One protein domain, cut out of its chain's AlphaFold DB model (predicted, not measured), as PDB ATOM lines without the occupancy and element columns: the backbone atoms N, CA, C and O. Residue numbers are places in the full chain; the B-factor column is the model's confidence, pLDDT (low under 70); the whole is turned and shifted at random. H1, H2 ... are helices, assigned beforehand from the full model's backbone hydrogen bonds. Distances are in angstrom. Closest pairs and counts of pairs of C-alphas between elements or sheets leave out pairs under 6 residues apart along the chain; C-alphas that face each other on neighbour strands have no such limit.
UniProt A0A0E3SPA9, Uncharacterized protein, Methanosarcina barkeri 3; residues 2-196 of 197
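Overview. This is residues 2 to 196 of the 197 residues of an uncharacterized protein of Methanosarcina barkeri 3 (UniProt A0A0E3SPA9). The long helix H7 runs through a loose, rod-like bundle, with H1 and H3 along one side and H4 and H5 along the other. The first part of H1, residues 2 to 12, and the last part of H7 with Thr 196, residues 182 to 196, stick out at opposite ends. The printed part has 195 residues with seven named helices, H1 to H7 in chain order, and no named strand: all helix. H1, H3, H4, H5 and H7 run up and down, each against the one before it. The radius of gyration of the C-alphas is 21.9 A and the spans are 94 by 30 by 24 A.

Arrangement. H7, residues 146 to 195, is the hub, touching four helices, each at a shallow tilt. H5, residues 118 to 133, touches it opposite ways at 21 degrees; the closest C-alphas, of Ser 127 and Gly 163, are 4.1 A apart. H3, residues 48 to 69, runs opposite ways to H7 at 12 degrees, closest at C-alphas 53 and 165, 5.4 A. H1, residues 2 to 38, touches H7 with residues 16 to 31 alone, the same way at 22 degrees, closest at C-alphas 27 and 158, 5.8 A. H4, residues 77 to 111, touches H7 with residues 91 to 105 alone, the same way at 24 degrees, closest at C-alphas 98 and 167, 6.7 A. H4 and H5 form a hairpin but only just touch, with 3 pairs of C-alphas within 8 A, the closest those of Ser 91 and Leu 131, 6.8 A. H1 and H4 are apart. H2, residues 40 to 43, is close to but not clearly touching H1, at C-alphas 35 and 41, 5.6 A. H6, residues 136 to 140, is near H7. Every O i to N i+4 pair is within hydrogen-bond range in H1, H4 and H5, against 15 of 18 in H3, 44 of 46 in H7 and 0 of 1 in H6, where 2 of 2 O i to N i+3 pairs are; H2 is too short for an i+4 pair.

Along the chain. H7 is 74.4 A long, from C-alpha 146 at (-23.113, -109.075, 24.805) to C-alpha 195 at (-28.238, -57.698, -28.786). H1, 54.1 A, begins at C-alpha 2 at (-15.288, -109.955, 46.381). H4 measures 51.7 A, H3 32.7 A and H5 21.2 A.

Size, cuts and confidence. The C-alphas of Glu 2 and Thr 196, the two farthest apart, are 94.2 A apart. The printed part has no cut, and no link is long. Mean pLDDT of the printed part is 78.5; 54 residues are under 70, among them 2 to 16, 71 to 91 and 135 to 149.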
ATOM      1  N   GLU A   2     -14.666-111.193  46.910       57.16
ATOM      2  CA  GLU A   2     -15.288-109.955  46.381       57.16
ATOM      3  C   GLU A   2     -14.274-108.931  45.834       57.16
ATOM      4  O   GLU A   2     -14.486-108.392  44.752       57.16
ATOM      5  N   ASP A   3     -13.131-108.726  46.501       59.41
ATOM      6  CA  ASP A   3     -12.102-107.781  46.022       59.41
ATOM      7  C   ASP A   3     -11.432-108.208  44.706       59.41
ATOM      8  O   ASP A   3     -11.027-107.374  43.894       59.41
ATOM      9  N   GLU A   4     -11.328-109.516  44.461       57.72
ATOM     10  CA  GLU A   4     -10.800-110.030  43.195       57.72
ATOM     11  C   GLU A   4     -11.841-109.889  42.085       57.72
ATOM     12  O   GLU A   4     -11.495-109.407  41.009       57.72
ATOM     13  N   ALA A   5     -13.111-110.209  42.353       60.44
ATOM     14  CA  ALA A   5     -14.206-110.034  41.398       60.44
ATOM     15  C   ALA A   5     -14.351-108.568  40.943       60.44
ATOM     16  O   ALA A   5     -14.385-108.308  39.740       60.44
ATOM     17  N   ASN A   6     -14.287-107.607  41.873       59.47
ATOM     18  CA  ASN A   6     -14.298-106.172  41.553       59.47
ATOM     19  C   ASN A   6     -13.077-105.737  40.721       59.47
ATOM     20  O   ASN A   6     -13.193-104.931  39.798       59.47
ATOM     21  N   SER A   7     -11.893-106.289  41.009       56.62
ATOM     22  CA  SER A   7     -10.667-106.016  40.244       56.62
ATOM     23  C   SER A   7     -10.739-106.559  38.809       56.62
ATOM     24  O   SER A   7     -10.228-105.932  37.875       56.62
ATOM     25  N   TYR A   8     -11.400-107.704  38.608       59.22
ATOM     26  CA  TYR A   8     -11.635-108.273  37.282       59.22
ATOM     27  C   TYR A   8     -12.669-107.471  36.485       59.22
ATOM     28  O   TYR A   8     -12.372-107.103  35.350       59.22
ATOM     29  N   GLU A   9     -13.817-107.119  37.067       60.53
ATOM     30  CA  GLU A   9     -14.837-106.301  36.391       60.53
ATOM     31  C   GLU A   9     -14.297-104.920  35.994       60.53
ATOM     32  O   GLU A   9     -14.486-104.466  34.862       60.53
ATOM     33  N   GLN A  10     -13.509-104.289  36.868       62.12
ATOM     34  CA  GLN A  10     -12.889-102.997  36.577       62.12
ATOM     35  C   GLN A  10     -11.832-103.080  35.460       62.12
ATOM     36  O   GLN A  10     -11.689-102.149  34.661       62.12
ATOM     37  N   LYS A  11     -11.080-104.189  35.369       61.00
ATOM     38  CA  LYS A  11     -10.115-104.421  34.278       61.00
ATOM     39  C   LYS A  11     -10.799-104.708  32.948       61.00
ATOM     40  O   LYS A  11     -10.323-104.209  31.929       61.00
ATOM     41  N   VAL A  12     -11.879-105.489  32.963       61.00
ATOM     42  CA  VAL A  12     -12.666-105.798  31.766       61.00
ATOM     43  C   VAL A  12     -13.252-104.505  31.215       61.00
ATOM     44  O   VAL A  12     -12.855-104.131  30.116       61.00
ATOM     45  N   GLY A  13     -13.999-103.735  32.020       64.38
ATOM     46  CA  GLY A  13     -14.580-102.445  31.613       64.38
ATOM     47  C   GLY A  13     -13.556-101.449  31.050       64.38
ATOM     48  O   GLY A  13     -13.798-100.766  30.053       64.38
ATOM     49  N   LYS A  14     -12.345-101.406  31.623       65.25
ATOM     50  CA  LYS A  14     -11.260-100.552  31.115       65.25
ATOM     51  C   LYS A  14     -10.737-100.999  29.744       65.25
ATOM     52  O   LYS A  14     -10.392-100.142  28.932       65.25
ATOM     53  N   MET A  15     -10.663-102.304  29.473       64.06
ATOM     54  CA  MET A  15     -10.256-102.823  28.161       64.06
ATOM     55  C   MET A  15     -11.325-102.590  27.085       64.06
ATOM     56  O   MET A  15     -10.970-102.289  25.946       64.06
ATOM     57  N   GLU A  16     -12.616-102.654  27.429       68.88
ATOM     58  CA  GLU A  16     -13.709-102.384  26.476       68.88
ATOM     59  C   GLU A  16     -13.667-100.929  25.999       68.88
ATOM     60  O   GLU A  16     -13.652-100.664  24.795       68.88
ATOM     61  N   ASN A  17     -13.516 -99.988  26.934       74.12
ATOM     62  CA  ASN A  17     -13.435 -98.560  26.624       74.12
ATOM     63  C   ASN A  17     -12.251 -98.221  25.701       74.12
ATOM     64  O   ASN A  17     -12.385 -97.378  24.810       74.12
ATOM     65  N   ILE A  18     -11.104 -98.894  25.865       78.00
ATOM     66  CA  ILE A  18      -9.923 -98.702  25.006       78.00
ATOM     67  C   ILE A  18     -10.208 -99.159  23.571       78.00
ATOM     68  O   ILE A  18      -9.910 -98.421  22.628       78.00
ATOM     69  N   ASN A  19     -10.815-100.336  23.396       82.38
ATOM     70  CA  ASN A  19     -11.143-100.871  22.072       82.38
ATOM     71  C   ASN A  19     -12.128 -99.964  21.336       82.38
ATOM     72  O   ASN A  19     -11.950 -99.669  20.155       82.38
ATOM     73  N   ILE A  20     -13.137 -99.460  22.044       81.12
ATOM     74  CA  ILE A  20     -14.138 -98.586  21.443       81.12
ATOM     75  C   ILE A  20     -13.533 -97.222  21.076       81.12
ATOM     76  O   ILE A  20     -13.777 -96.715  19.979       81.12
ATOM     77  N   CYS A  21     -12.688 -96.638  21.931       84.62
ATOM     78  CA  CYS A  21     -11.970 -95.407  21.586       84.62
ATOM     79  C   CYS A  21     -11.092 -95.594  20.339       84.62
ATOM     80  O   CYS A  21     -11.050 -94.715  19.477       84.62
ATOM     81  N   ALA A  22     -10.432 -96.750  20.207       87.69
ATOM     82  CA  ALA A  22      -9.638 -97.068  19.025       87.69
ATOM     83  C   ALA A  22     -10.492 -97.094  17.746       87.69
ATOM     84  O   ALA A  22     -10.057 -96.558  16.728       87.69
ATOM     85  N   ILE A  23     -11.720 -97.624  17.800       88.69
ATOM     86  CA  ILE A  23     -12.656 -97.627  16.664       88.69
ATOM     87  C   ILE A  23     -12.951 -96.202  16.184       88.69
ATOM     88  O   ILE A  23     -12.861 -95.936  14.985       88.69
ATOM     89  N   TYR A  24     -13.246 -95.265  17.089       89.38
ATOM     90  CA  TYR A  24     -13.508 -93.873  16.698       89.38
ATOM     91  C   TYR A  24     -12.261 -93.160  16.178       89.38
ATOM     92  O   TYR A  24     -12.353 -92.412  15.209       89.38
ATOM     93  N   MET A  25     -11.087 -93.418  16.761       90.81
ATOM     94  CA  MET A  25      -9.828 -92.848  16.268       90.81
ATOM     95  C   MET A  25      -9.492 -93.350  14.859       90.81
ATOM     96  O   MET A  25      -9.154 -92.552  13.984       90.81
ATOM     97  N   ILE A  26      -9.648 -94.653  14.615       93.19
ATOM     98  CA  ILE A  26      -9.517 -95.247  13.279       93.19
ATOM     99  C   ILE A  26     -10.577 -94.661  12.340       93.19
ATOM    100  O   ILE A  26     -10.259 -94.323  11.204       93.19
ATOM    101  N   GLY A  27     -11.804 -94.466  12.824       92.69
ATOM    102  CA  GLY A  27     -12.885 -93.806  12.099       92.69
ATOM    103  C   GLY A  27     -12.519 -92.397  11.639       92.69
ATOM    104  O   GLY A  27     -12.641 -92.088  10.461       92.69
ATOM    105  N   ILE A  28     -11.984 -91.549  12.516       93.56
ATOM    106  CA  ILE A  28     -11.564 -90.187  12.150       93.56
ATOM    107  C   ILE A  28     -10.457 -90.223  11.085       93.56
ATOM    108  O   ILE A  28     -10.503 -89.470  10.110       93.56
ATOM    109  N   LEU A  29      -9.480 -91.124  11.222       94.62
ATOM    110  CA  LEU A  29      -8.421 -91.293  10.221       94.62
ATOM    111  C   LEU A  29      -8.976 -91.776   8.875       94.62
ATOM    112  O   LEU A  29      -8.587 -91.267   7.819       94.62
ATOM    113  N   ALA A  30      -9.912 -92.723   8.901       93.75
ATOM    114  CA  ALA A  30     -10.596 -93.213   7.713       93.75
ATOM    115  C   ALA A  30     -11.451 -92.114   7.062       93.75
ATOM    116  O   ALA A  30     -11.421 -91.982   5.841       93.75
ATOM    117  N   TRP A  31     -12.117 -91.257   7.843       94.81
ATOM    118  CA  TRP A  31     -12.866 -90.103   7.334       94.81
ATOM    119  C   TRP A  31     -11.970 -89.154   6.542       94.81
ATOM    120  O   TRP A  31     -12.254 -88.834   5.387       94.81
ATOM    121  N   ILE A  32     -10.842 -88.756   7.131       93.94
ATOM    122  CA  ILE A  32      -9.865 -87.886   6.467       93.94
ATOM    123  C   ILE A  32      -9.338 -88.560   5.192       93.94
ATOM    124  O   ILE A  32      -9.255 -87.926   4.138       93.94
ATOM    125  N   SER A  33      -9.047 -89.862   5.256       92.75
ATOM    126  CA  SER A  33      -8.568 -90.638   4.108       92.75
ATOM    127  C   SER A  33      -9.594 -90.684   2.970       92.75
ATOM    128  O   SER A  33      -9.233 -90.462   1.816       92.75
ATOM    129  N   LEU A  34     -10.881 -90.888   3.273       92.62
ATOM    130  CA  LEU A  34     -11.966 -90.883   2.284       92.62
ATOM    131  C   LEU A  34     -12.088 -89.530   1.572       92.62
ATOM    132  O   LEU A  34     -12.256 -89.476   0.350       92.62
ATOM    133  N   TRP A  35     -11.951 -88.427   2.305       92.56
ATOM    134  CA  TRP A  35     -11.985 -87.084   1.721       92.56
ATOM    135  C   TRP A  35     -10.784 -86.792   0.823       92.56
ATOM    136  O   TRP A  35     -10.924 -86.133  -0.214       92.56
ATOM    137  N   ILE A  36      -9.605 -87.302   1.182       90.94
ATOM    138  CA  ILE A  36      -8.405 -87.200   0.344       90.94
ATOM    139  C   ILE A  36      -8.586 -88.031  -0.934       90.94
ATOM    140  O   ILE A  36      -8.411 -87.500  -2.033       90.94
ATOM    141  N   CYS A  37      -8.990 -89.299  -0.810       89.50
ATOM    142  CA  CYS A  37      -9.134 -90.234  -1.930       89.50
ATOM    143  C   CYS A  37     -10.243 -89.839  -2.914       89.50
ATOM    144  O   CYS A  37     -10.080 -89.986  -4.125       89.50
ATOM    145  N   SER A  38     -11.360 -89.299  -2.424       87.81
ATOM    146  CA  SER A  38     -12.451 -88.806  -3.280       87.81
ATOM    147  C   SER A  38     -12.076 -87.545  -4.070       87.81
ATOM    148  O   SER A  38     -12.700 -87.239  -5.090       87.81
ATOM    149  N   GLY A  39     -11.046 -86.816  -3.623       86.50
ATOM    150  CA  GLY A  39     -10.678 -85.500  -4.140       86.50
ATOM    151  C   GLY A  39     -11.514 -84.353  -3.559       86.50
ATOM    152  O   GLY A  39     -11.265 -83.195  -3.904       86.50
ATOM    153  N   ALA A  40     -12.448 -84.644  -2.646       87.25
ATOM    154  CA  ALA A  40     -13.336 -83.663  -2.023       87.25
ATOM    155  C   ALA A  40     -12.588 -82.610  -1.186       87.25
ATOM    156  O   ALA A  40     -13.064 -81.484  -1.040       87.25
ATOM    157  N   MET A  41     -11.367 -82.917  -0.726       88.31
ATOM    158  CA  MET A  41     -10.503 -81.943  -0.041       88.31
ATOM    159  C   MET A  41     -10.221 -80.684  -0.868       88.31
ATOM    160  O   MET A  41     -10.067 -79.597  -0.311       88.31
ATOM    161  N   LYS A  42     -10.141 -80.804  -2.199       86.94
ATOM    162  CA  LYS A  42      -9.946 -79.637  -3.074       86.94
ATOM    163  C   LYS A  42     -11.218 -78.788  -3.137       86.94
ATOM    164  O   LYS A  42     -11.136 -77.562  -3.120       86.94
ATOM    165  N   SER A  43     -12.375 -79.442  -3.132       86.19
ATOM    166  CA  SER A  43     -13.692 -78.813  -3.230       86.19
ATOM    167  C   SER A  43     -14.097 -78.048  -1.972       86.19
ATOM    168  O   SER A  43     -14.814 -77.062  -2.093       86.19
ATOM    169  N   LEU A  44     -13.559 -78.395  -0.794       87.00
ATOM    170  CA  LEU A  44     -13.746 -77.623   0.450       87.00
ATOM    171  C   LEU A  44     -13.325 -76.151   0.334       87.00
ATOM    172  O   LEU A  44     -13.819 -75.305   1.077       87.00
ATOM    173  N   LYS A  45     -12.381 -75.837  -0.562       84.69
ATOM    174  CA  LYS A  45     -11.920 -74.458  -0.786       84.69
ATOM    175  C   LYS A  45     -12.839 -73.672  -1.717       84.69
ATOM    176  O   LYS A  45     -12.873 -72.449  -1.624       84.69
ATOM    177  N   VAL A  46     -13.539 -74.369  -2.609       85.12
ATOM    178  CA  VAL A  46     -14.421 -73.772  -3.619       85.12
ATOM    179  C   VAL A  46     -15.818 -73.609  -3.032       85.12
ATOM    180  O   VAL A  46     -16.334 -72.500  -2.936       85.12
ATOM    181  N   ILE A  47     -16.384 -74.703  -2.530       85.81
ATOM    182  CA  ILE A  47     -17.737 -74.750  -1.994       85.81
ATOM    183  C   ILE A  47     -17.639 -74.741  -0.465       85.81
ATOM    184  O   ILE A  47     -17.508 -75.779   0.189       85.81
ATOM    185  N   LYS A  48     -17.692 -73.541   0.127       87.44
ATOM    186  CA  LYS A  48     -17.509 -73.344   1.579       87.44
ATOM    187  C   LYS A  48     -18.517 -74.125   2.428       87.44
ATOM    188  O   LYS A  48     -18.187 -74.533   3.536       87.44
ATOM    189  N   THR A  49     -19.714 -74.382   1.906       89.38
ATOM    190  CA  THR A  49     -20.780 -75.114   2.605       89.38
ATOM    191  C   THR A  49     -20.402 -76.567   2.925       89.38
ATOM    192  O   THR A  49     -20.887 -77.106   3.916       89.38
ATOM    193  N   LEU A  50     -19.469 -77.189   2.182       90.81
ATOM    194  CA  LEU A  50     -18.987 -78.553   2.472       90.81
ATOM    195  C   LEU A  50     -18.214 -78.673   3.792       90.81
ATOM    196  O   LEU A  50     -18.064 -79.781   4.306       90.81
ATOM    197  N   TRP A  51     -17.767 -77.559   4.379       90.56
ATOM    198  CA  TRP A  51     -17.164 -77.582   5.713       90.56
ATOM    199  C   TRP A  51     -18.134 -78.060   6.789       90.56
ATOM    200  O   TRP A  51     -17.699 -78.672   7.762       90.56
ATOM    201  N   VAL A  52     -19.436 -77.814   6.610       92.12
ATOM    202  CA  VAL A  52     -20.457 -78.216   7.579       92.12
ATOM    203  C   VAL A  52     -20.498 -79.739   7.723       92.12
ATOM    204  O   VAL A  52     -20.161 -80.211   8.808       92.12
ATOM    205  N   PRO A  53     -20.821 -80.539   6.685       92.75
ATOM    206  CA  PRO A  53     -20.861 -81.994   6.830       92.75
ATOM    207  C   PRO A  53     -19.490 -82.596   7.179       92.75
ATOM    208  O   PRO A  53     -19.433 -83.569   7.929       92.75
ATOM    209  N   PHE A  54     -18.387 -81.996   6.713       93.56
ATOM    210  CA  PHE A  54     -17.037 -82.453   7.056       93.56
ATOM    211  C   PHE A  54     -16.744 -82.361   8.559       93.56
ATOM    212  O   PHE A  54     -16.361 -83.357   9.178       93.56
ATOM    213  N   CYS A  55     -16.935 -81.176   9.148       93.88
ATOM    214  CA  CYS A  55     -16.675 -80.942  10.566       93.88
ATOM    215  C   CYS A  55     -17.692 -81.646  11.457       93.88
ATOM    216  O   CYS A  55     -17.320 -82.153  12.515       93.88
ATOM    217  N   LEU A  56     -18.961 -81.694  11.040       92.69
ATOM    218  CA  LEU A  56     -20.011 -82.319  11.834       92.69
ATOM    219  C   LEU A  56     -19.738 -83.819  12.005       92.69
ATOM    220  O   LEU A  56     -19.829 -84.315  13.120       92.69
ATOM    221  N   CYS A  57     -19.285 -84.521  10.962       92.56
ATOM    222  CA  CYS A  57     -18.909 -85.932  11.074       92.56
ATOM    223  C   CYS A  57     -17.837 -86.173  12.156       92.56
ATOM    224  O   CYS A  57     -18.016 -87.018  13.034       92.56
ATOM    225  N   ILE A  58     -16.764 -85.373  12.149       92.88
ATOM    226  CA  ILE A  58     -15.685 -85.461  13.147       92.88
ATOM    227  C   ILE A  58     -16.216 -85.138  14.545       92.88
ATOM    228  O   ILE A  58     -15.923 -85.860  15.496       92.88
ATOM    229  N   LEU A  59     -17.020 -84.079  14.673       93.69
ATOM    230  CA  LEU A  59     -17.610 -83.673  15.945       93.69
ATOM    231  C   LEU A  59     -18.472 -84.789  16.544       93.69
ATOM    232  O   LEU A  59     -18.336 -85.085  17.726       93.69
ATOM    233  N   PHE A  60     -19.318 -85.436  15.739       89.88
ATOM    234  CA  PHE A  60     -20.149 -86.551  16.193       89.88
ATOM    235  C   PHE A  60     -19.309 -87.771  16.594       89.88
ATOM    236  O   PHE A  60     -19.611 -88.403  17.603       89.88
ATOM    237  N   MET A  61     -18.228 -88.089  15.871       89.69
ATOM    238  CA  MET A  61     -17.312 -89.168  16.272       89.69
ATOM    239  C   MET A  61     -16.602 -88.863  17.597       89.69
ATOM    240  O   MET A  61     -16.508 -89.740  18.454       89.69
ATOM    241  N   LEU A  62     -16.151 -87.622  17.794       90.25
ATOM    242  CA  LEU A  62     -15.529 -87.187  19.046       90.25
ATOM    243  C   LEU A  62     -16.526 -87.176  20.206       90.25
ATOM    244  O   LEU A  62     -16.196 -87.656  21.285       90.25
ATOM    245  N   ALA A  63     -17.742 -86.671  19.988       87.31
ATOM    246  CA  ALA A  63     -18.801 -86.664  20.992       87.31
ATOM    247  C   ALA A  63     -19.153 -88.092  21.429       87.31
ATOM    248  O   ALA A  63     -19.210 -88.369  22.624       87.31
ATOM    249  N   ASN A  64     -19.296 -89.014  20.473       84.25
ATOM    250  CA  ASN A  64     -19.538 -90.422  20.771       84.25
ATOM    251  C   ASN A  64     -18.381 -91.051  21.560       84.25
ATOM    252  O   ASN A  64     -18.631 -91.718  22.559       84.25
ATOM    253  N   GLY A  65     -17.125 -90.799  21.172       82.31
ATOM    254  CA  GLY A  65     -15.957 -91.246  21.936       82.31
ATOM    255  C   GLY A  65     -15.908 -90.669  23.358       82.31
ATOM    256  O   GLY A  65     -15.574 -91.378  24.304       82.31
ATOM    257  N   LEU A  66     -16.291 -89.401  23.532       84.19
ATOM    258  CA  LEU A  66     -16.286 -88.718  24.827       84.19
ATOM    259  C   LEU A  66     -17.353 -89.267  25.780       84.19
ATOM    260  O   LEU A  66     -17.064 -89.452  26.959       84.19
ATOM    261  N   ILE A  67     -18.548 -89.591  25.275       81.62
ATOM    262  CA  ILE A  67     -19.619 -90.222  26.065       81.62
ATOM    263  C   ILE A  67     -19.121 -91.522  26.718       81.62
ATOM    264  O   ILE A  67     -19.398 -91.766  27.893       81.62
ATOM    265  N   ILE A  68     -18.326 -92.308  25.986       75.94
ATOM    266  CA  ILE A  68     -17.749 -93.568  26.474       75.94
ATOM    267  C   ILE A  68     -16.695 -93.321  27.553       75.94
ATOM    268  O   ILE A  68     -16.711 -93.974  28.591       75.94
ATOM    269  N   VAL A  69     -15.801 -92.347  27.355       76.00
ATOM    270  CA  VAL A  69     -14.784 -91.990  28.362       76.00
ATOM    271  C   VAL A  69     -15.427 -91.485  29.656       76.00
ATOM    272  O   VAL A  69     -14.920 -91.751  30.745       76.00
ATOM    273  N   CYS A  70     -16.560 -90.791  29.554       77.81
ATOM    274  CA  CYS A  70     -17.314 -90.306  30.703       77.81
ATOM    275  C   CYS A  70     -18.135 -91.394  31.418       77.81
ATOM    276  O   CYS A  70     -18.796 -91.062  32.402       77.81
ATOM    277  N   ASN A  71     -18.099 -92.661  30.973       66.25
ATOM    278  CA  ASN A  71     -18.868 -93.775  31.548       66.25
ATOM    279  C   ASN A  71     -20.362 -93.439  31.740       66.25
ATOM    280  O   ASN A  71     -21.008 -93.908  32.678       66.25
ATOM    281  N   LEU A  72     -20.930 -92.619  30.849       60.59
ATOM    282  CA  LEU A  72     -22.374 -92.418  30.793       60.59
ATOM    283  C   LEU A  72     -22.983 -93.753  30.361       60.59
ATOM    284  O   LEU A  72     -22.751 -94.194  29.238       60.59
ATOM    285  N   SER A  73     -23.680 -94.421  31.283       52.97
ATOM    286  CA  SER A  73     -24.213 -95.775  31.110       52.97
ATOM    287  C   SER A  73     -24.961 -95.899  29.783       52.97
ATOM    288  O   SER A  73     -26.012 -95.282  29.589       52.97
ATOM    289  N   VAL A  74     -24.412 -96.682  28.857       53.44
ATOM    290  CA  VAL A  74     -24.993 -96.868  27.529       53.44
ATOM    291  C   VAL A  74     -26.026 -97.995  27.596       53.44
ATOM    292  O   VAL A  74     -25.663 -99.136  27.369       53.44
ATOM    293  N   GLY A  75     -27.274 -97.631  27.921       52.31
ATOM    294  CA  GLY A  75     -28.537 -98.298  27.549       52.31
ATOM    295  C   GLY A  75     -28.807 -99.743  28.004       52.31
ATOM    296  O   GLY A  75     -27.994-100.638  27.829       52.31
ATOM    297  N   GLU A  76     -30.016 -99.988  28.516       52.44
ATOM    298  CA  GLU A  76     -30.573-101.334  28.730       52.44
ATOM    299  C   GLU A  76     -30.861-102.052  27.393       52.44
ATOM    300  O   GLU A  76     -31.154-101.409  26.387       52.44
ATOM    301  N   VAL A  77     -30.834-103.390  27.381       52.69
ATOM    302  CA  VAL A  77     -30.942-104.247  26.177       52.69
ATOM    303  C   VAL A  77     -32.223-104.007  25.348       52.69
ATOM    304  O   VAL A  77     -32.179-104.055  24.121       52.69
ATOM    305  N   GLU A  78     -33.358-103.669  25.972       54.88
ATOM    306  CA  GLU A  78     -34.601-103.306  25.251       54.88
ATOM    307  C   GLU A  78     -34.483-101.973  24.491       54.88
ATOM    308  O   GLU A  78     -35.047-101.806  23.405       54.88
ATOM    309  N   LEU A  79     -33.696-101.027  25.011       56.69
ATOM    310  CA  LEU A  79     -33.348 -99.809  24.281       56.69
ATOM    311  C   LEU A  79     -32.500-100.161  23.049       56.69
ATOM    312  O   LEU A  79     -32.664 -99.539  21.998       56.69
ATOM    313  N   GLU A  80     -31.628-101.167  23.150       52.59
ATOM    314  CA  GLU A  80     -30.727-101.578  22.068       52.59
ATOM    315  C   GLU A  80     -31.476-102.154  20.860       52.59
ATOM    316  O   GLU A  80     -31.179-101.774  19.727       52.59
ATOM    317  N   GLU A  81     -32.502-102.979  21.072       56.38
ATOM    318  CA  GLU A  81     -33.330-103.515  19.981       56.38
ATOM    319  C   GLU A  81     -34.144-102.407  19.279       56.38
ATOM    320  O   GLU A  81     -34.276-102.383  18.050       56.38
ATOM    321  N   SER A  82     -34.605-101.404  20.035       60.31
ATOM    322  CA  SER A  82     -35.270-100.221  19.470       60.31
ATOM    323  C   SER A  82     -34.319 -99.335  18.646       60.31
ATOM    324  O   SER A  82     -34.720 -98.751  17.635       60.31
ATOM    325  N   LEU A  83     -33.040 -99.272  19.035       59.59
ATOM    326  CA  LEU A  83     -32.004 -98.494  18.357       59.59
ATOM    327  C   LEU A  83     -31.596 -99.121  17.019       59.59
ATOM    328  O   LEU A  83     -31.334 -98.374  16.076       59.59
ATOM    329  N   PHE A  84     -31.595-100.453  16.897       60.91
ATOM    330  CA  PHE A  84     -31.352-101.128  15.615       60.91
ATOM    331  C   PHE A  84     -32.461-100.843  14.600       60.91
ATOM    332  O   PHE A  84     -32.163-100.391  13.494       60.91
ATOM    333  N   ASN A  85     -33.727-100.979  15.004       63.97
ATOM    334  CA  ASN A  85     -34.868-100.593  14.165       63.97
ATOM    335  C   ASN A  85     -34.817 -99.105  13.783       63.97
ATOM    336  O   ASN A  85     -35.176 -98.709  12.673       63.97
ATOM    337  N   PHE A  86     -34.356 -98.245  14.694       63.44
ATOM    338  CA  PHE A  86     -34.170 -96.828  14.400       63.44
ATOM    339  C   PHE A  86     -33.049 -96.588  13.377       63.44
ATOM    340  O   PHE A  86     -33.221 -95.771  12.471       63.44
ATOM    341  N   LEU A  87     -31.920 -97.293  13.490       64.94
ATOM    342  CA  LEU A  87     -30.794 -97.183  12.563       64.94
ATOM    343  C   LEU A  87     -31.178 -97.669  11.160       64.94
ATOM    344  O   LEU A  87     -30.874 -96.994  10.178       64.94
ATOM    345  N   GLU A  88     -31.901 -98.786  11.076       68.06
ATOM    346  CA  GLU A  88     -32.420 -99.344   9.826       68.06
ATOM    347  C   GLU A  88     -33.349 -98.343   9.129       68.06
ATOM    348  O   GLU A  88     -33.055 -97.916   8.012       68.06
ATOM    349  N   ASN A  89     -34.372 -97.841   9.830       69.00
ATOM    350  CA  ASN A  89     -35.305 -96.845   9.292       69.00
ATOM    351  C   ASN A  89     -34.598 -95.574   8.787       69.00
ATOM    352  O   ASN A  89     -34.964 -94.993   7.764       69.00
ATOM    353  N   ARG A  90     -33.566 -95.109   9.499       68.88
ATOM    354  CA  ARG A  90     -32.814 -93.907   9.109       68.88
ATOM    355  C   ARG A  90     -31.859 -94.164   7.948       68.88
ATOM    356  O   ARG A  90     -31.706 -93.290   7.095       68.88
ATOM    357  N   SER A  91     -31.255 -95.347   7.890       69.06
ATOM    358  CA  SER A  91     -30.443 -95.769   6.750       69.06
ATOM    359  C   SER A  91     -31.295 -95.890   5.486       69.06
ATOM    360  O   SER A  91     -30.896 -95.379   4.442       69.06
ATOM    361  N   GLN A  92     -32.509 -96.438   5.595       78.62
ATOM    362  CA  GLN A  92     -33.459 -96.523   4.494       78.62
ATOM    363  C   GLN A  92     -33.822 -95.132   3.964       78.62
ATOM    364  O   GLN A  92     -33.726 -94.902   2.763       78.62
ATOM    365  N   LEU A  93     -34.126 -94.174   4.847       77.56
ATOM    366  CA  LEU A  93     -34.375 -92.786   4.444       77.56
ATOM    367  C   LEU A  93     -33.185 -92.172   3.694       77.56
ATOM    368  O   LEU A  93     -33.375 -91.514   2.672       77.56
ATOM    369  N   ALA A  94     -31.957 -92.381   4.174       72.12
ATOM    370  CA  ALA A  94     -30.763 -91.872   3.499       72.12
ATOM    371  C   ALA A  94     -30.587 -92.496   2.103       72.12
ATOM    372  O   ALA A  94     -30.263 -91.786   1.149       72.12
ATOM    373  N   LEU A  95     -30.846 -93.799   1.959       79.38
ATOM    374  CA  LEU A  95     -30.782 -94.509   0.679       79.38
ATOM    375  C   LEU A  95     -31.872 -94.049  -0.295       79.38
ATOM    376  O   LEU A  95     -31.581 -93.815  -1.466       79.38
ATOM    377  N   GLU A  96     -33.104 -93.870   0.182       84.50
ATOM    378  CA  GLU A  96     -34.226 -93.365  -0.615       84.50
ATOM    379  C   GLU A  96     -33.950 -91.948  -1.131       84.50
ATOM    380  O   GLU A  96     -34.120 -91.669  -2.323       84.50
ATOM    381  N   VAL A  97     -33.449 -91.063  -0.262       81.62
ATOM    382  CA  VAL A  97     -33.051 -89.702  -0.645       81.62
ATOM    383  C   VAL A  97     -31.930 -89.752  -1.682       81.62
ATOM    384  O   VAL A  97     -32.065 -89.140  -2.742       81.62
ATOM    385  N   SER A  98     -30.875 -90.535  -1.444       80.38
ATOM    386  CA  SER A  98     -29.754 -90.697  -2.384       80.38
ATOM    387  C   SER A  98     -30.228 -91.189  -3.760       80.38
ATOM    388  O   SER A  98     -29.863 -90.630  -4.794       80.38
ATOM    389  N   ALA A  99     -31.113 -92.192  -3.790       83.62
ATOM    390  CA  ALA A  99     -31.687 -92.724  -5.024       83.62
ATOM    391  C   ALA A  99     -32.523 -91.674  -5.773       83.62
ATOM    392  O   ALA A  99     -32.378 -91.517  -6.987       83.62
ATOM    393  N   SER A 100     -33.352 -90.908  -5.057       85.56
ATOM    394  CA  SER A 100     -34.153 -89.836  -5.655       85.56
ATOM    395  C   SER A 100     -33.276 -88.750  -6.291       85.56
ATOM    396  O   SER A 100     -33.552 -88.288  -7.399       85.56
ATOM    397  N   LEU A 101     -32.162 -88.402  -5.645       83.50
ATOM    398  CA  LEU A 101     -31.218 -87.403  -6.135       83.50
ATOM    399  C   LEU A 101     -30.441 -87.885  -7.351       83.50
ATOM    400  O   LEU A 101     -30.197 -87.095  -8.258       83.50
ATOM    401  N   LEU A 102     -30.089 -89.169  -7.413       84.69
ATOM    402  CA  LEU A 102     -29.474 -89.753  -8.603       84.69
ATOM    403  C   LEU A 102     -30.406 -89.663  -9.817       84.69
ATOM    404  O   LEU A 102     -29.947 -89.338 -10.914       84.69
ATOM    405  N   VAL A 103     -31.710 -89.885  -9.631       84.94
ATOM    406  CA  VAL A 103     -32.709 -89.696 -10.695       84.94
ATOM    407  C   VAL A 103     -32.770 -88.228 -11.121       84.94
ATOM    408  O   VAL A 103     -32.667 -87.934 -12.311       84.94
ATOM    409  N   VAL A 104     -32.867 -87.298 -10.165       84.19
ATOM    410  CA  VAL A 104     -32.896 -85.851 -10.446       84.19
ATOM    411  C   VAL A 104     -31.631 -85.401 -11.182       84.19
ATOM    412  O   VAL A 104     -31.727 -84.728 -12.207       84.19
ATOM    413  N   ALA A 105     -30.451 -85.818 -10.721       82.75
ATOM    414  CA  ALA A 105     -29.185 -85.532 -11.382       82.75
ATOM    415  C   ALA A 105     -29.170 -86.101 -12.808       82.75
ATOM    416  O   ALA A 105     -28.819 -85.395 -13.747       82.75
ATOM    417  N   THR A 106     -29.619 -87.342 -13.003       83.69
ATOM    418  CA  THR A 106     -29.689 -87.957 -14.338       83.69
ATOM    419  C   THR A 106     -30.577 -87.156 -15.291       83.69
ATOM    420  O   THR A 106     -30.215 -86.980 -16.450       83.69
ATOM    421  N   ILE A 107     -31.703 -86.617 -14.817       84.62
ATOM    422  CA  ILE A 107     -32.589 -85.772 -15.630       84.62
ATOM    423  C   ILE A 107     -31.905 -84.446 -15.981       84.62
ATOM    424  O   ILE A 107     -31.849 -84.075 -17.152       84.62
ATOM    425  N   ILE A 108     -31.358 -83.742 -14.986       81.44
ATOM    426  CA  ILE A 108     -30.740 -82.421 -15.184       81.44
ATOM    427  C   ILE A 108     -29.539 -82.524 -16.127       81.44
ATOM    428  O   ILE A 108     -29.450 -81.782 -17.105       81.44
ATOM    429  N   TYR A 109     -28.639 -83.472 -15.874       81.25
ATOM    430  CA  TYR A 109     -27.441 -83.667 -16.689       81.25
ATOM    431  C   TYR A 109     -27.711 -84.423 -17.993       81.25
ATOM    432  O   TYR A 109     -26.899 -84.345 -18.904       81.25
ATOM    433  N   GLY A 110     -28.840 -85.124 -18.112       79.88
ATOM    434  CA  GLY A 110     -29.272 -85.733 -19.371       79.88
ATOM    435  C   GLY A 110     -29.801 -84.713 -20.382       79.88
ATOM    436  O   GLY A 110     -29.700 -84.936 -21.585       79.88
ATOM    437  N   VAL A 111     -30.350 -83.590 -19.903       78.31
ATOM    438  CA  VAL A 111     -30.859 -82.492 -20.745       78.31
ATOM    439  C   VAL A 111     -29.830 -81.362 -20.895       78.31
ATOM    440  O   VAL A 111     -29.871 -80.608 -21.867       78.31
ATOM    441  N   SER A 112     -28.889 -81.242 -19.959       71.12
ATOM    442  CA  SER A 112     -27.806 -80.260 -20.018       71.12
ATOM    443  C   SER A 112     -26.658 -80.713 -20.927       71.12
ATOM    444  O   SER A 112     -26.330 -81.891 -21.004       71.12
ATOM    445  N   SER A 113     -25.999 -79.764 -21.598       65.44
ATOM    446  CA  SER A 113     -24.743 -80.004 -22.337       65.44
ATOM    447  C   SER A 113     -23.497 -79.914 -21.441       65.44
ATOM    448  O   SER A 113     -22.371 -80.017 -21.929       65.44
ATOM    449  N   GLU A 114     -23.698 -79.666 -20.145       70.38
ATOM    450  CA  GLU A 114     -22.635 -79.508 -19.156       70.38
ATOM    451  C   GLU A 114     -21.961 -80.830 -18.784       70.38
ATOM    452  O   GLU A 114     -22.501 -81.926 -18.949       70.38
ATOM    453  N   LYS A 115     -20.743 -80.720 -18.246       71.88
ATOM    454  CA  LYS A 115     -19.988 -81.890 -17.788       71.88
ATOM    455  C   LYS A 115     -20.685 -82.556 -16.603       71.88
ATOM    456  O   LYS A 115     -21.137 -81.904 -15.671       71.88
ATOM    457  N   TYR A 116     -20.686 -83.882 -16.630       73.81
ATOM    458  CA  TYR A 116     -21.244 -84.733 -15.587       73.81
ATOM    459  C   TYR A 116     -20.601 -84.476 -14.206       73.81
ATOM    460  O   TYR A 116     -19.368 -84.356 -14.135       73.81
ATOM    461  N   PRO A 117     -21.376 -84.446 -13.101       81.81
ATOM    462  CA  PRO A 117     -20.886 -84.064 -11.780       81.81
ATOM    463  C   PRO A 117     -20.118 -85.228 -11.134       81.81
ATOM    464  O   PRO A 117     -20.600 -85.942 -10.253       81.81
ATOM    465  N   ALA A 118     -18.882 -85.447 -11.583       85.94
ATOM    466  CA  ALA A 118     -18.065 -86.581 -11.154       85.94
ATOM    467  C   ALA A 118     -17.827 -86.616  -9.632       85.94
ATOM    468  O   ALA A 118     -17.678 -87.695  -9.058       85.94
ATOM    469  N   LEU A 119     -17.785 -85.452  -8.973       88.75
ATOM    470  CA  LEU A 119     -17.599 -85.364  -7.526       88.75
ATOM    471  C   LEU A 119     -18.841 -85.823  -6.758       88.75
ATOM    472  O   LEU A 119     -18.696 -86.627  -5.840       88.75
ATOM    473  N   PHE A 120     -20.032 -85.364  -7.158       90.19
ATOM    474  CA  PHE A 120     -21.307 -85.797  -6.578       90.19
ATOM    475  C   PHE A 120     -21.388 -87.323  -6.553       90.19
ATOM    476  O   PHE A 120     -21.582 -87.930  -5.509       90.19
ATOM    477  N   ILE A 121     -21.101 -87.959  -7.683       88.75
ATOM    478  CA  ILE A 121     -21.280 -89.405  -7.827       88.75
ATOM    479  C   ILE A 121     -20.244 -90.201  -7.064       88.75
ATOM    480  O   ILE A 121     -20.563 -91.256  -6.522       88.75
ATOM    481  N   ARG A 122     -19.010 -89.702  -6.969       91.25
ATOM    482  CA  ARG A 122     -18.005 -90.313  -6.095       91.25
ATOM    483  C   ARG A 122     -18.447 -90.268  -4.637       91.25
ATOM    484  O   ARG A 122     -18.308 -91.277  -3.953       91.25
ATOM    485  N   LEU A 123     -18.980 -89.137  -4.173       91.69
ATOM    486  CA  LEU A 123     -19.463 -88.988  -2.797       91.69
ATOM    487  C   LEU A 123     -20.677 -89.880  -2.523       91.69
ATOM    488  O   LEU A 123     -20.674 -90.591  -1.522       91.69
ATOM    489  N   GLU A 124     -21.647 -89.925  -3.436       90.56
ATOM    490  CA  GLU A 124     -22.801 -90.823  -3.334       90.56
ATOM    491  C   GLU A 124     -22.373 -92.294  -3.343       90.56
ATOM    492  O   GLU A 124     -22.772 -93.064  -2.478       90.56
ATOM    493  N   THR A 125     -21.481 -92.696  -4.251       89.88
ATOM    494  CA  THR A 125     -20.986 -94.083  -4.304       89.88
ATOM    495  C   THR A 125     -20.299 -94.476  -2.996       89.88
ATOM    496  O   THR A 125     -20.550 -95.557  -2.466       89.88
ATOM    497  N   LEU A 126     -19.457 -93.598  -2.440       91.25
ATOM    498  CA  LEU A 126     -18.819 -93.838  -1.144       91.25
ATOM    499  C   LEU A 126     -19.845 -93.883  -0.005       91.25
ATOM    500  O   LEU A 126     -19.720 -94.729   0.875       91.25
ATOM    501  N   SER A 127     -20.875 -93.034  -0.048       90.56
ATOM    502  CA  SER A 127     -22.002 -93.076   0.888       90.56
ATOM    503  C   SER A 127     -22.692 -94.442   0.867       90.56
ATOM    504  O   SER A 127     -22.806 -95.079   1.913       90.56
ATOM    505  N   PHE A 128     -23.055 -94.955  -0.314       86.62
ATOM    506  CA  PHE A 128     -23.664 -96.282  -0.463       86.62
ATOM    507  C   PHE A 128     -22.767 -97.400   0.073       86.62
ATOM    508  O   PHE A 128     -23.244 -98.292   0.775       86.62
ATOM    509  N   VAL A 129     -21.463 -97.350  -0.210       89.06
ATOM    510  CA  VAL A 129     -20.504 -98.332   0.320       89.06
ATOM    511  C   VAL A 129     -20.452 -98.281   1.850       89.06
ATOM    512  O   VAL A 129     -20.446 -99.329   2.493       89.06
ATOM    513  N   CYS A 130     -20.463 -97.089   2.448       87.31
ATOM    514  CA  CYS A 130     -20.482 -96.909   3.898       87.31
ATOM    515  C   CYS A 130     -21.800 -97.367   4.544       87.31
ATOM    516  O   CYS A 130     -21.764 -98.046   5.567       87.31
ATOM    517  N   LEU A 131     -22.949 -97.037   3.949       83.44
ATOM    518  CA  LEU A 131     -24.270 -97.367   4.493       83.44
ATOM    519  C   LEU A 131     -24.639 -98.842   4.313       83.44
ATOM    520  O   LEU A 131     -25.209 -99.427   5.221       83.44
ATOM    521  N   ILE A 132     -24.321 -99.450   3.168       80.94
ATOM    522  CA  ILE A 132     -24.706-100.837   2.862       80.94
ATOM    523  C   ILE A 132     -23.547-101.793   3.147       80.94
ATOM    524  O   ILE A 132     -23.697-102.774   3.874       80.94
ATOM    525  N   GLY A 133     -22.373-101.506   2.581       76.56
ATOM    526  CA  GLY A 133     -21.234-102.426   2.591       76.56
ATOM    527  C   GLY A 133     -20.723-102.725   3.998       76.56
ATOM    528  O   GLY A 133     -20.457-103.878   4.326       76.56
ATOM    529  N   PHE A 134     -20.645-101.704   4.851       75.19
ATOM    530  CA  PHE A 134     -20.189-101.865   6.234       75.19
ATOM    531  C   PHE A 134     -21.299-102.251   7.224       75.19
ATOM    532  O   PHE A 134     -20.985-102.597   8.361       75.19
ATOM    533  N   MET A 135     -22.570-102.253   6.802       67.62
ATOM    534  CA  MET A 135     -23.692-102.755   7.611       67.62
ATOM    535  C   MET A 135     -23.961-104.250   7.407       67.62
ATOM    536  O   MET A 135     -24.483-104.905   8.305       67.62
ATOM    537  N   ALA A 136     -23.529-104.832   6.286       65.50
ATOM    538  CA  ALA A 136     -23.670-106.263   5.998       65.50
ATOM    539  C   ALA A 136     -23.108-107.239   7.069       65.50
ATOM    540  O   ALA A 136     -23.701-108.305   7.253       65.50
ATOM    541  N   PRO A 137     -22.021-106.930   7.814       61.22
ATOM    542  CA  PRO A 137     -21.458-107.844   8.810       61.22
ATOM    543  C   PRO A 137     -22.382-108.244   9.976       61.22
ATOM    544  O   PRO A 137     -22.054-109.198  10.678       61.22
ATOM    545  N   VAL A 138     -23.536-107.579  10.173       57.25
ATOM    546  CA  VAL A 138     -24.552-107.960  11.188       57.25
ATOM    547  C   VAL A 138     -24.966-109.422  11.060       57.25
ATOM    548  O   VAL A 138     -25.151-110.103  12.065       57.25
ATOM    549  N   MET A 139     -25.073-109.915   9.825       57.09
ATOM    550  CA  MET A 139     -25.624-111.239   9.523       57.09
ATOM    551  C   MET A 139     -24.782-112.402  10.069       57.09
ATOM    552  O   MET A 139     -25.254-113.537  10.086       57.09
ATOM    553  N   TRP A 140     -23.541-112.152  10.497       58.69
ATOM    554  CA  TRP A 140     -22.591-113.198  10.886       58.69
ATOM    555  C   TRP A 140     -22.400-113.378  12.398       58.69
ATOM    556  O   TRP A 140     -21.585-114.214  12.792       58.69
ATOM    557  N   ILE A 141     -23.104-112.634  13.262       56.34
ATOM    558  CA  ILE A 141     -22.746-112.576  14.689       56.34
ATOM    559  C   ILE A 141     -23.640-113.456  15.575       56.34
ATOM    560  O   ILE A 141     -24.866-113.396  15.482       56.34
ATOM    561  N   PRO A 142     -23.044-114.261  16.476       54.31
ATOM    562  CA  PRO A 142     -23.796-115.037  17.452       54.31
ATOM    563  C   PRO A 142     -24.411-114.121  18.522       54.31
ATOM    564  O   PRO A 142     -23.701-113.429  19.247       54.31
ATOM    565  N   VAL A 143     -25.736-114.189  18.666       59.66
ATOM    566  CA  VAL A 143     -26.567-113.369  19.580       59.66
ATOM    567  C   VAL A 143     -26.196-113.542  21.067       59.66
ATOM    568  O   VAL A 143     -26.536-112.721  21.910       59.66
ATOM    569  N   ASN A 144     -25.438-114.586  21.406       59.81
ATOM    570  CA  ASN A 144     -25.207-115.010  22.788       59.81
ATOM    571  C   ASN A 144     -24.008-114.337  23.491       59.81
ATOM    572  O   ASN A 144     -23.651-114.772  24.585       59.81
ATOM    573  N   GLN A 145     -23.349-113.330  22.898       66.81
ATOM    574  CA  GLN A 145     -22.213-112.640  23.536       66.81
ATOM    575  C   GLN A 145     -22.381-111.104  23.565       66.81
ATOM    576  O   GLN A 145     -22.072-110.443  22.569       66.81
ATOM    577  N   PRO A 146     -22.790-110.508  24.707       66.81
ATOM    578  CA  PRO A 146     -23.113-109.075  24.805       66.81
ATOM    579  C   PRO A 146     -21.917-108.152  24.524       66.81
ATOM    580  O   PRO A 146     -22.070-107.095  23.916       66.81
ATOM    581  N   TYR A 147     -20.701-108.585  24.866       67.88
ATOM    582  CA  TYR A 147     -19.468-107.843  24.588       67.88
ATOM    583  C   TYR A 147     -19.242-107.569  23.091       67.88
ATOM    584  O   TYR A 147     -18.914-106.453  22.681       67.88
ATOM    585  N   TRP A 148     -19.445-108.584  22.246       68.56
ATOM    586  CA  TRP A 148     -19.235-108.457  20.803       68.56
ATOM    587  C   TRP A 148     -20.298-107.587  20.141       68.56
ATOM    588  O   TRP A 148     -19.982-106.858  19.202       68.56
ATOM    589  N   LEU A 149     -21.527-107.608  20.666       68.81
ATOM    590  CA  LEU A 149     -22.601-106.718  20.228       68.81
ATOM    591  C   LEU A 149     -22.261-105.251  20.523       68.81
ATOM    592  O   LEU A 149     -22.419-104.397  19.647       68.81
ATOM    593  N   MET A 150     -21.698-104.963  21.702       71.12
ATOM    594  CA  MET A 150     -21.268-103.611  22.067       71.12
ATOM    595  C   MET A 150     -20.179-103.074  21.123       71.12
ATOM    596  O   MET A 150     -20.294-101.960  20.606       71.12
ATOM    597  N   ILE A 151     -19.130-103.862  20.859       75.00
ATOM    598  CA  ILE A 151     -18.046-103.474  19.940       75.00
ATOM    599  C   ILE A 151     -18.579-103.262  18.524       75.00
ATOM    600  O   ILE A 151     -18.246-102.264  17.880       75.00
ATOM    601  N   LEU A 152     -19.421-104.180  18.046       74.88
ATOM    602  CA  LEU A 152     -19.998-104.103  16.712       74.88
ATOM    603  C   LEU A 152     -20.809-102.822  16.527       74.88
ATOM    604  O   LEU A 152     -20.635-102.134  15.524       74.88
ATOM    605  N   ARG A 153     -21.640-102.457  17.510       75.00
ATOM    606  CA  ARG A 153     -22.437-101.226  17.469       75.00
ATOM    607  C   ARG A 153     -21.562-100.008  17.189       75.00
ATOM    608  O   ARG A 153     -21.880 -99.182  16.333       75.00
ATOM    609  N   HIS A 154     -20.435 -99.894  17.883       79.12
ATOM    610  CA  HIS A 154     -19.502 -98.791  17.670       79.12
ATOM    611  C   HIS A 154     -18.777 -98.892  16.323       79.12
ATOM    612  O   HIS A 154     -18.642 -97.883  15.628       79.12
ATOM    613  N   ALA A 155     -18.400-100.103  15.908       81.19
ATOM    614  CA  ALA A 155     -17.824-100.360  14.591       81.19
ATOM    615  C   ALA A 155     -18.779-100.014  13.433       81.19
ATOM    616  O   ALA A 155     -18.304 -99.665  12.358       81.19
ATOM    617  N   GLN A 156     -20.095-100.058  13.649       78.62
ATOM    618  CA  GLN A 156     -21.135 -99.709  12.672       78.62
ATOM    619  C   GLN A 156     -21.529 -98.240  12.696       78.62
ATOM    620  O   GLN A 156     -21.804 -97.637  11.660       78.62
ATOM    621  N   THR A 157     -21.522 -97.640  13.884       81.62
ATOM    622  CA  THR A 157     -21.848 -96.223  14.062       81.62
ATOM    623  C   THR A 157     -20.882 -95.342  13.265       81.62
ATOM    624  O   THR A 157     -21.289 -94.346  12.672       81.62
ATOM    625  N   VAL A 158     -19.605 -95.726  13.200       88.50
ATOM    626  CA  VAL A 158     -18.577 -95.016  12.427       88.50
ATOM    627  C   VAL A 158     -18.913 -94.942  10.924       88.50
ATOM    628  O   VAL A 158     -19.099 -93.826  10.432       88.50
ATOM    629  N   PRO A 159     -19.032 -96.056  10.174       88.62
ATOM    630  CA  PRO A 159     -19.373 -96.024   8.754       88.62
ATOM    631  C   PRO A 159     -20.775 -95.463   8.499       88.62
ATOM    632  O   PRO A 159     -20.964 -94.777   7.500       88.62
ATOM    633  N   TYR A 160     -21.734 -95.654   9.410       85.38
ATOM    634  CA  TYR A 160     -23.050 -95.018   9.318       85.38
ATOM    635  C   TYR A 160     -22.960 -93.489   9.267       85.38
ATOM    636  O   TYR A 160     -23.488 -92.857   8.350       85.38
ATOM    637  N   LEU A 161     -22.250 -92.892  10.233       88.94
ATOM    638  CA  LEU A 161     -22.041 -91.449  10.284       88.94
ATOM    639  C   LEU A 161     -21.314 -90.965   9.029       88.94
ATOM    640  O   LEU A 161     -21.726 -89.973   8.432       88.94
ATOM    641  N   MET A 162     -20.271 -91.677   8.594       91.69
ATOM    642  CA  MET A 162     -19.573 -91.339   7.351       91.69
ATOM    643  C   MET A 162     -20.515 -91.345   6.151       91.69
ATOM    644  O   MET A 162     -20.508 -90.391   5.379       91.69
ATOM    645  N   GLY A 163     -21.333 -92.388   6.006       89.56
ATOM    646  CA  GLY A 163     -22.271 -92.537   4.901       89.56
ATOM    647  C   GLY A 163     -23.263 -91.381   4.830       89.56
ATOM    648  O   GLY A 163     -23.349 -90.701   3.811       89.56
ATOM    649  N   ILE A 164     -23.923 -91.063   5.947       89.06
ATOM    650  CA  ILE A 164     -24.867 -89.937   6.006       89.06
ATOM    651  C   ILE A 164     -24.183 -88.619   5.640       89.06
ATOM    652  O   ILE A 164     -24.702 -87.862   4.821       89.06
ATOM    653  N   PHE A 165     -23.015 -88.329   6.215       92.69
ATOM    654  CA  PHE A 165     -22.331 -87.067   5.934       92.69
ATOM    655  C   PHE A 165     -21.747 -87.002   4.518       92.69
ATOM    656  O   PHE A 165     -21.653 -85.905   3.963       92.69
ATOM    657  N   LEU A 166     -21.409 -88.137   3.900       92.69
ATOM    658  CA  LEU A 166     -21.051 -88.211   2.482       92.69
ATOM    659  C   LEU A 166     -22.254 -87.938   1.583       92.69
ATOM    660  O   LEU A 166     -22.111 -87.146   0.657       92.69
ATOM    661  N   CYS A 167     -23.425 -88.502   1.887       90.81
ATOM    662  CA  CYS A 167     -24.671 -88.199   1.176       90.81
ATOM    663  C   CYS A 167     -25.009 -86.703   1.264       90.81
ATOM    664  O   CYS A 167     -25.182 -86.028   0.254       90.81
ATOM    665  N   VAL A 168     -24.985 -86.124   2.470       91.25
ATOM    666  CA  VAL A 168     -25.211 -84.679   2.647       91.25
ATOM    667  C   VAL A 168     -24.176 -83.853   1.876       91.25
ATOM    668  O   VAL A 168     -24.516 -82.840   1.269       91.25
ATOM    669  N   SER A 169     -22.913 -84.283   1.856       92.50
ATOM    670  CA  SER A 169     -21.866 -83.624   1.065       92.50
ATOM    671  C   SER A 169     -22.136 -83.720  -0.439       92.50
ATOM    672  O   SER A 169     -21.964 -82.728  -1.145       92.50
ATOM    673  N   GLY A 170     -22.589 -84.879  -0.924       90.25
ATOM    674  CA  GLY A 170     -23.018 -85.096  -2.302       90.25
ATOM    675  C   GLY A 170     -24.152 -84.151  -2.689       90.25
ATOM    676  O   GLY A 170     -24.026 -83.414  -3.666       90.25
ATOM    677  N   ILE A 171     -25.199 -84.075  -1.866       89.69
ATOM    678  CA  ILE A 171     -26.321 -83.140  -2.036       89.69
ATOM    679  C   ILE A 171     -25.831 -81.701  -2.176       89.69
ATOM    680  O   ILE A 171     -26.246 -80.992  -3.089       89.69
ATOM    681  N   MET A 172     -24.936 -81.263  -1.291       90.88
ATOM    682  CA  MET A 172     -24.414 -79.894  -1.317       90.88
ATOM    683  C   MET A 172     -23.629 -79.596  -2.597       90.88
ATOM    684  O   MET A 172     -23.751 -78.498  -3.135       90.88
ATOM    685  N   VAL A 173     -22.855 -80.563  -3.102       90.94
ATOM    686  CA  VAL A 173     -22.166 -80.441  -4.396       90.94
ATOM    687  C   VAL A 173     -23.183 -80.310  -5.526       90.94
ATOM    688  O   VAL A 173     -23.102 -79.365  -6.302       90.94
ATOM    689  N   LEU A 174     -24.175 -81.202  -5.579       89.50
ATOM    690  CA  LEU A 174     -25.196 -81.187  -6.624       89.50
ATOM    691  C   LEU A 174     -25.981 -79.868  -6.641       89.50
ATOM    692  O   LEU A 174     -26.208 -79.301  -7.705       89.50
ATOM    693  N   LEU A 175     -26.385 -79.367  -5.472       88.31
ATOM    694  CA  LEU A 175     -27.107 -78.100  -5.353       88.31
ATOM    695  C   LEU A 175     -26.258 -76.905  -5.792       88.31
ATOM    696  O   LEU A 175     -26.780 -76.007  -6.453       88.31
ATOM    697  N   ASN A 176     -24.966 -76.897  -5.451       89.06
ATOM    698  CA  ASN A 176     -24.049 -75.861  -5.910       89.06
ATOM    699  C   ASN A 176     -23.920 -75.884  -7.440       89.06
ATOM    700  O   ASN A 176     -24.092 -74.847  -8.075       89.06
ATOM    701  N   ASP A 177     -23.715 -77.066  -8.028       86.94
ATOM    702  CA  ASP A 177     -23.593 -77.217  -9.480       86.94
ATOM    703  C   ASP A 177     -24.876 -76.761 -10.202       86.94
ATOM    704  O   ASP A 177     -24.821 -76.014 -11.176       86.94
ATOM    705  N   ILE A 178     -26.059 -77.142  -9.698       85.62
ATOM    706  CA  ILE A 178     -27.349 -76.711 -10.264       85.62
ATOM    707  C   ILE A 178     -27.513 -75.189 -10.178       85.62
ATOM    708  O   ILE A 178     -27.990 -74.569 -11.132       85.62
ATOM    709  N   SER A 179     -27.128 -74.582  -9.053       86.62
ATOM    710  CA  SER A 179     -27.192 -73.130  -8.873       86.62
ATOM    711  C   SER A 179     -26.305 -72.401  -9.883       86.62
ATOM    712  O   SER A 179     -26.755 -71.436 -10.499       86.62
ATOM    713  N   GLU A 180     -25.077 -72.881 -10.099       85.31
ATOM    714  CA  GLU A 180     -24.145 -72.302 -11.074       85.31
ATOM    715  C   GLU A 180     -24.670 -72.430 -12.515       85.31
ATOM    716  O   GLU A 180     -24.620 -71.470 -13.289       85.31
ATOM    717  N   ILE A 181     -25.245 -73.583 -12.876       83.94
ATOM    718  CA  ILE A 181     -25.867 -73.796 -14.195       83.94
ATOM    719  C   ILE A 181     -27.033 -72.823 -14.411       83.94
ATOM    720  O   ILE A 181     -27.135 -72.189 -15.467       83.94
ATOM    721  N   ALA A 182     -27.913 -72.685 -13.416       82.06
ATOM    722  CA  ALA A 182     -29.063 -71.791 -13.489       82.06
ATOM    723  C   ALA A 182     -28.637 -70.318 -13.629       82.06
ATOM    724  O   ALA A 182     -29.206 -69.576 -14.437       82.06
ATOM    725  N   GLU A 183     -27.609 -69.906 -12.888       84.62
ATOM    726  CA  GLU A 183     -27.050 -68.558 -12.958       84.62
ATOM    727  C   GLU A 183     -26.473 -68.270 -14.356       84.62
ATOM    728  O   GLU A 183     -26.864 -67.286 -14.994       84.62
ATOM    729  N   ASN A 184     -25.657 -69.174 -14.903       82.62
ATOM    730  CA  ASN A 184     -25.067 -69.033 -16.239       82.62
ATOM    731  C   ASN A 184     -26.123 -68.956 -17.357       82.62
ATOM    732  O   ASN A 184     -26.028 -68.108 -18.253       82.62
ATOM    733  N   ALA A 185     -27.169 -69.785 -17.286       79.31
ATOM    734  CA  ALA A 185     -28.278 -69.750 -18.239       79.31
ATOM    735  C   ALA A 185     -29.024 -68.401 -18.208       79.31
ATOM    736  O   ALA A 185     -29.395 -67.853 -19.252       79.31
ATOM    737  N   SER A 186     -29.208 -67.824 -17.014       77.94
ATOM    738  CA  SER A 186     -29.855 -66.519 -16.848       77.94
ATOM    739  C   SER A 186     -29.039 -65.374 -17.471       77.94
ATOM    740  O   SER A 186     -29.607 -64.496 -18.131       77.94
ATOM    741  N   PHE A 187     -27.706 -65.416 -17.345       73.81
ATOM    742  CA  PHE A 187     -26.803 -64.426 -17.932       73.81
ATOM    743  C   PHE A 187     -26.763 -64.502 -19.462       73.81
ATOM    744  O   PHE A 187     -26.806 -63.457 -20.118       73.81
ATOM    745  N   SER A 188     -26.754 -65.709 -20.044       75.69
ATOM    746  CA  SER A 188     -26.813 -65.885 -21.504       75.69
ATOM    747  C   SER A 188     -28.089 -65.273 -22.092       75.69
ATOM    748  O   SER A 188     -28.027 -64.426 -22.983       75.69
ATOM    749  N   ASN A 189     -29.247 -65.597 -21.506       75.25
ATOM    750  CA  ASN A 189     -30.549 -65.077 -21.940       75.25
ATOM    751  C   ASN A 189     -30.684 -63.550 -21.801       75.25
ATOM    752  O   ASN A 189     -31.517 -62.924 -22.461       75.25
ATOM    753  N   ARG A 190     -29.914 -62.922 -20.906       74.44
ATOM    754  CA  ARG A 190     -29.873 -61.461 -20.780       74.44
ATOM    755  C   ARG A 190     -29.047 -60.834 -21.904       74.44
ATOM    756  O   ARG A 190     -29.514 -59.899 -22.543       74.44
ATOM    757  N   LYS A 191     -27.875 -61.403 -22.198       70.81
ATOM    758  CA  LYS A 191     -26.969 -60.920 -23.250       70.81
ATOM    759  C   LYS A 191     -27.585 -60.997 -24.651       70.81
ATOM    760  O   LYS A 191     -27.349 -60.107 -25.462       70.81
ATOM    761  N   ASP A 192     -28.392 -62.018 -24.931       72.12
ATOM    762  CA  ASP A 192     -29.068 -62.159 -26.229       72.12
ATOM    763  C   ASP A 192     -30.247 -61.185 -26.402       72.12
ATOM    764  O   ASP A 192     -30.516 -60.717 -27.512       72.12
ATOM    765  N   ARG A 193     -30.897 -60.786 -25.299       72.31
ATOM    766  CA  ARG A 193     -31.924 -59.729 -25.311       72.31
ATOM    767  C   ARG A 193     -31.337 -58.338 -25.536       72.31
ATOM    768  O   ARG A 193     -31.950 -57.539 -26.235       72.31
ATOM    769  N   ASP A 194     -30.148 -58.065 -25.009       72.50
ATOM    770  CA  ASP A 194     -29.477 -56.776 -25.218       72.50
ATOM    771  C   ASP A 194     -28.893 -56.626 -26.636       72.50
ATOM    772  O   ASP A 194     -28.660 -55.511 -27.081       72.50
ATOM    773  N   LYS A 195     -28.684 -57.726 -27.377       66.38
ATOM    774  CA  LYS A 195     -28.238 -57.698 -28.786       66.38
ATOM    775  C   LYS A 195     -29.362 -57.512 -29.806       66.38
ATOM    776  O   LYS A 195     -29.082 -57.239 -30.968       66.38
ATOM    777  N   THR A 196     -30.607 -57.761 -29.407       68.75
ATOM    778  CA  THR A 196     -31.787 -57.704 -30.288       68.75
ATOM    779  C   THR A 196     -32.567 -56.390 -30.161       68.75
ATOM    780  O   THR A 196     -33.569 -56.214 -30.855       68.75
TER     781      THR A 196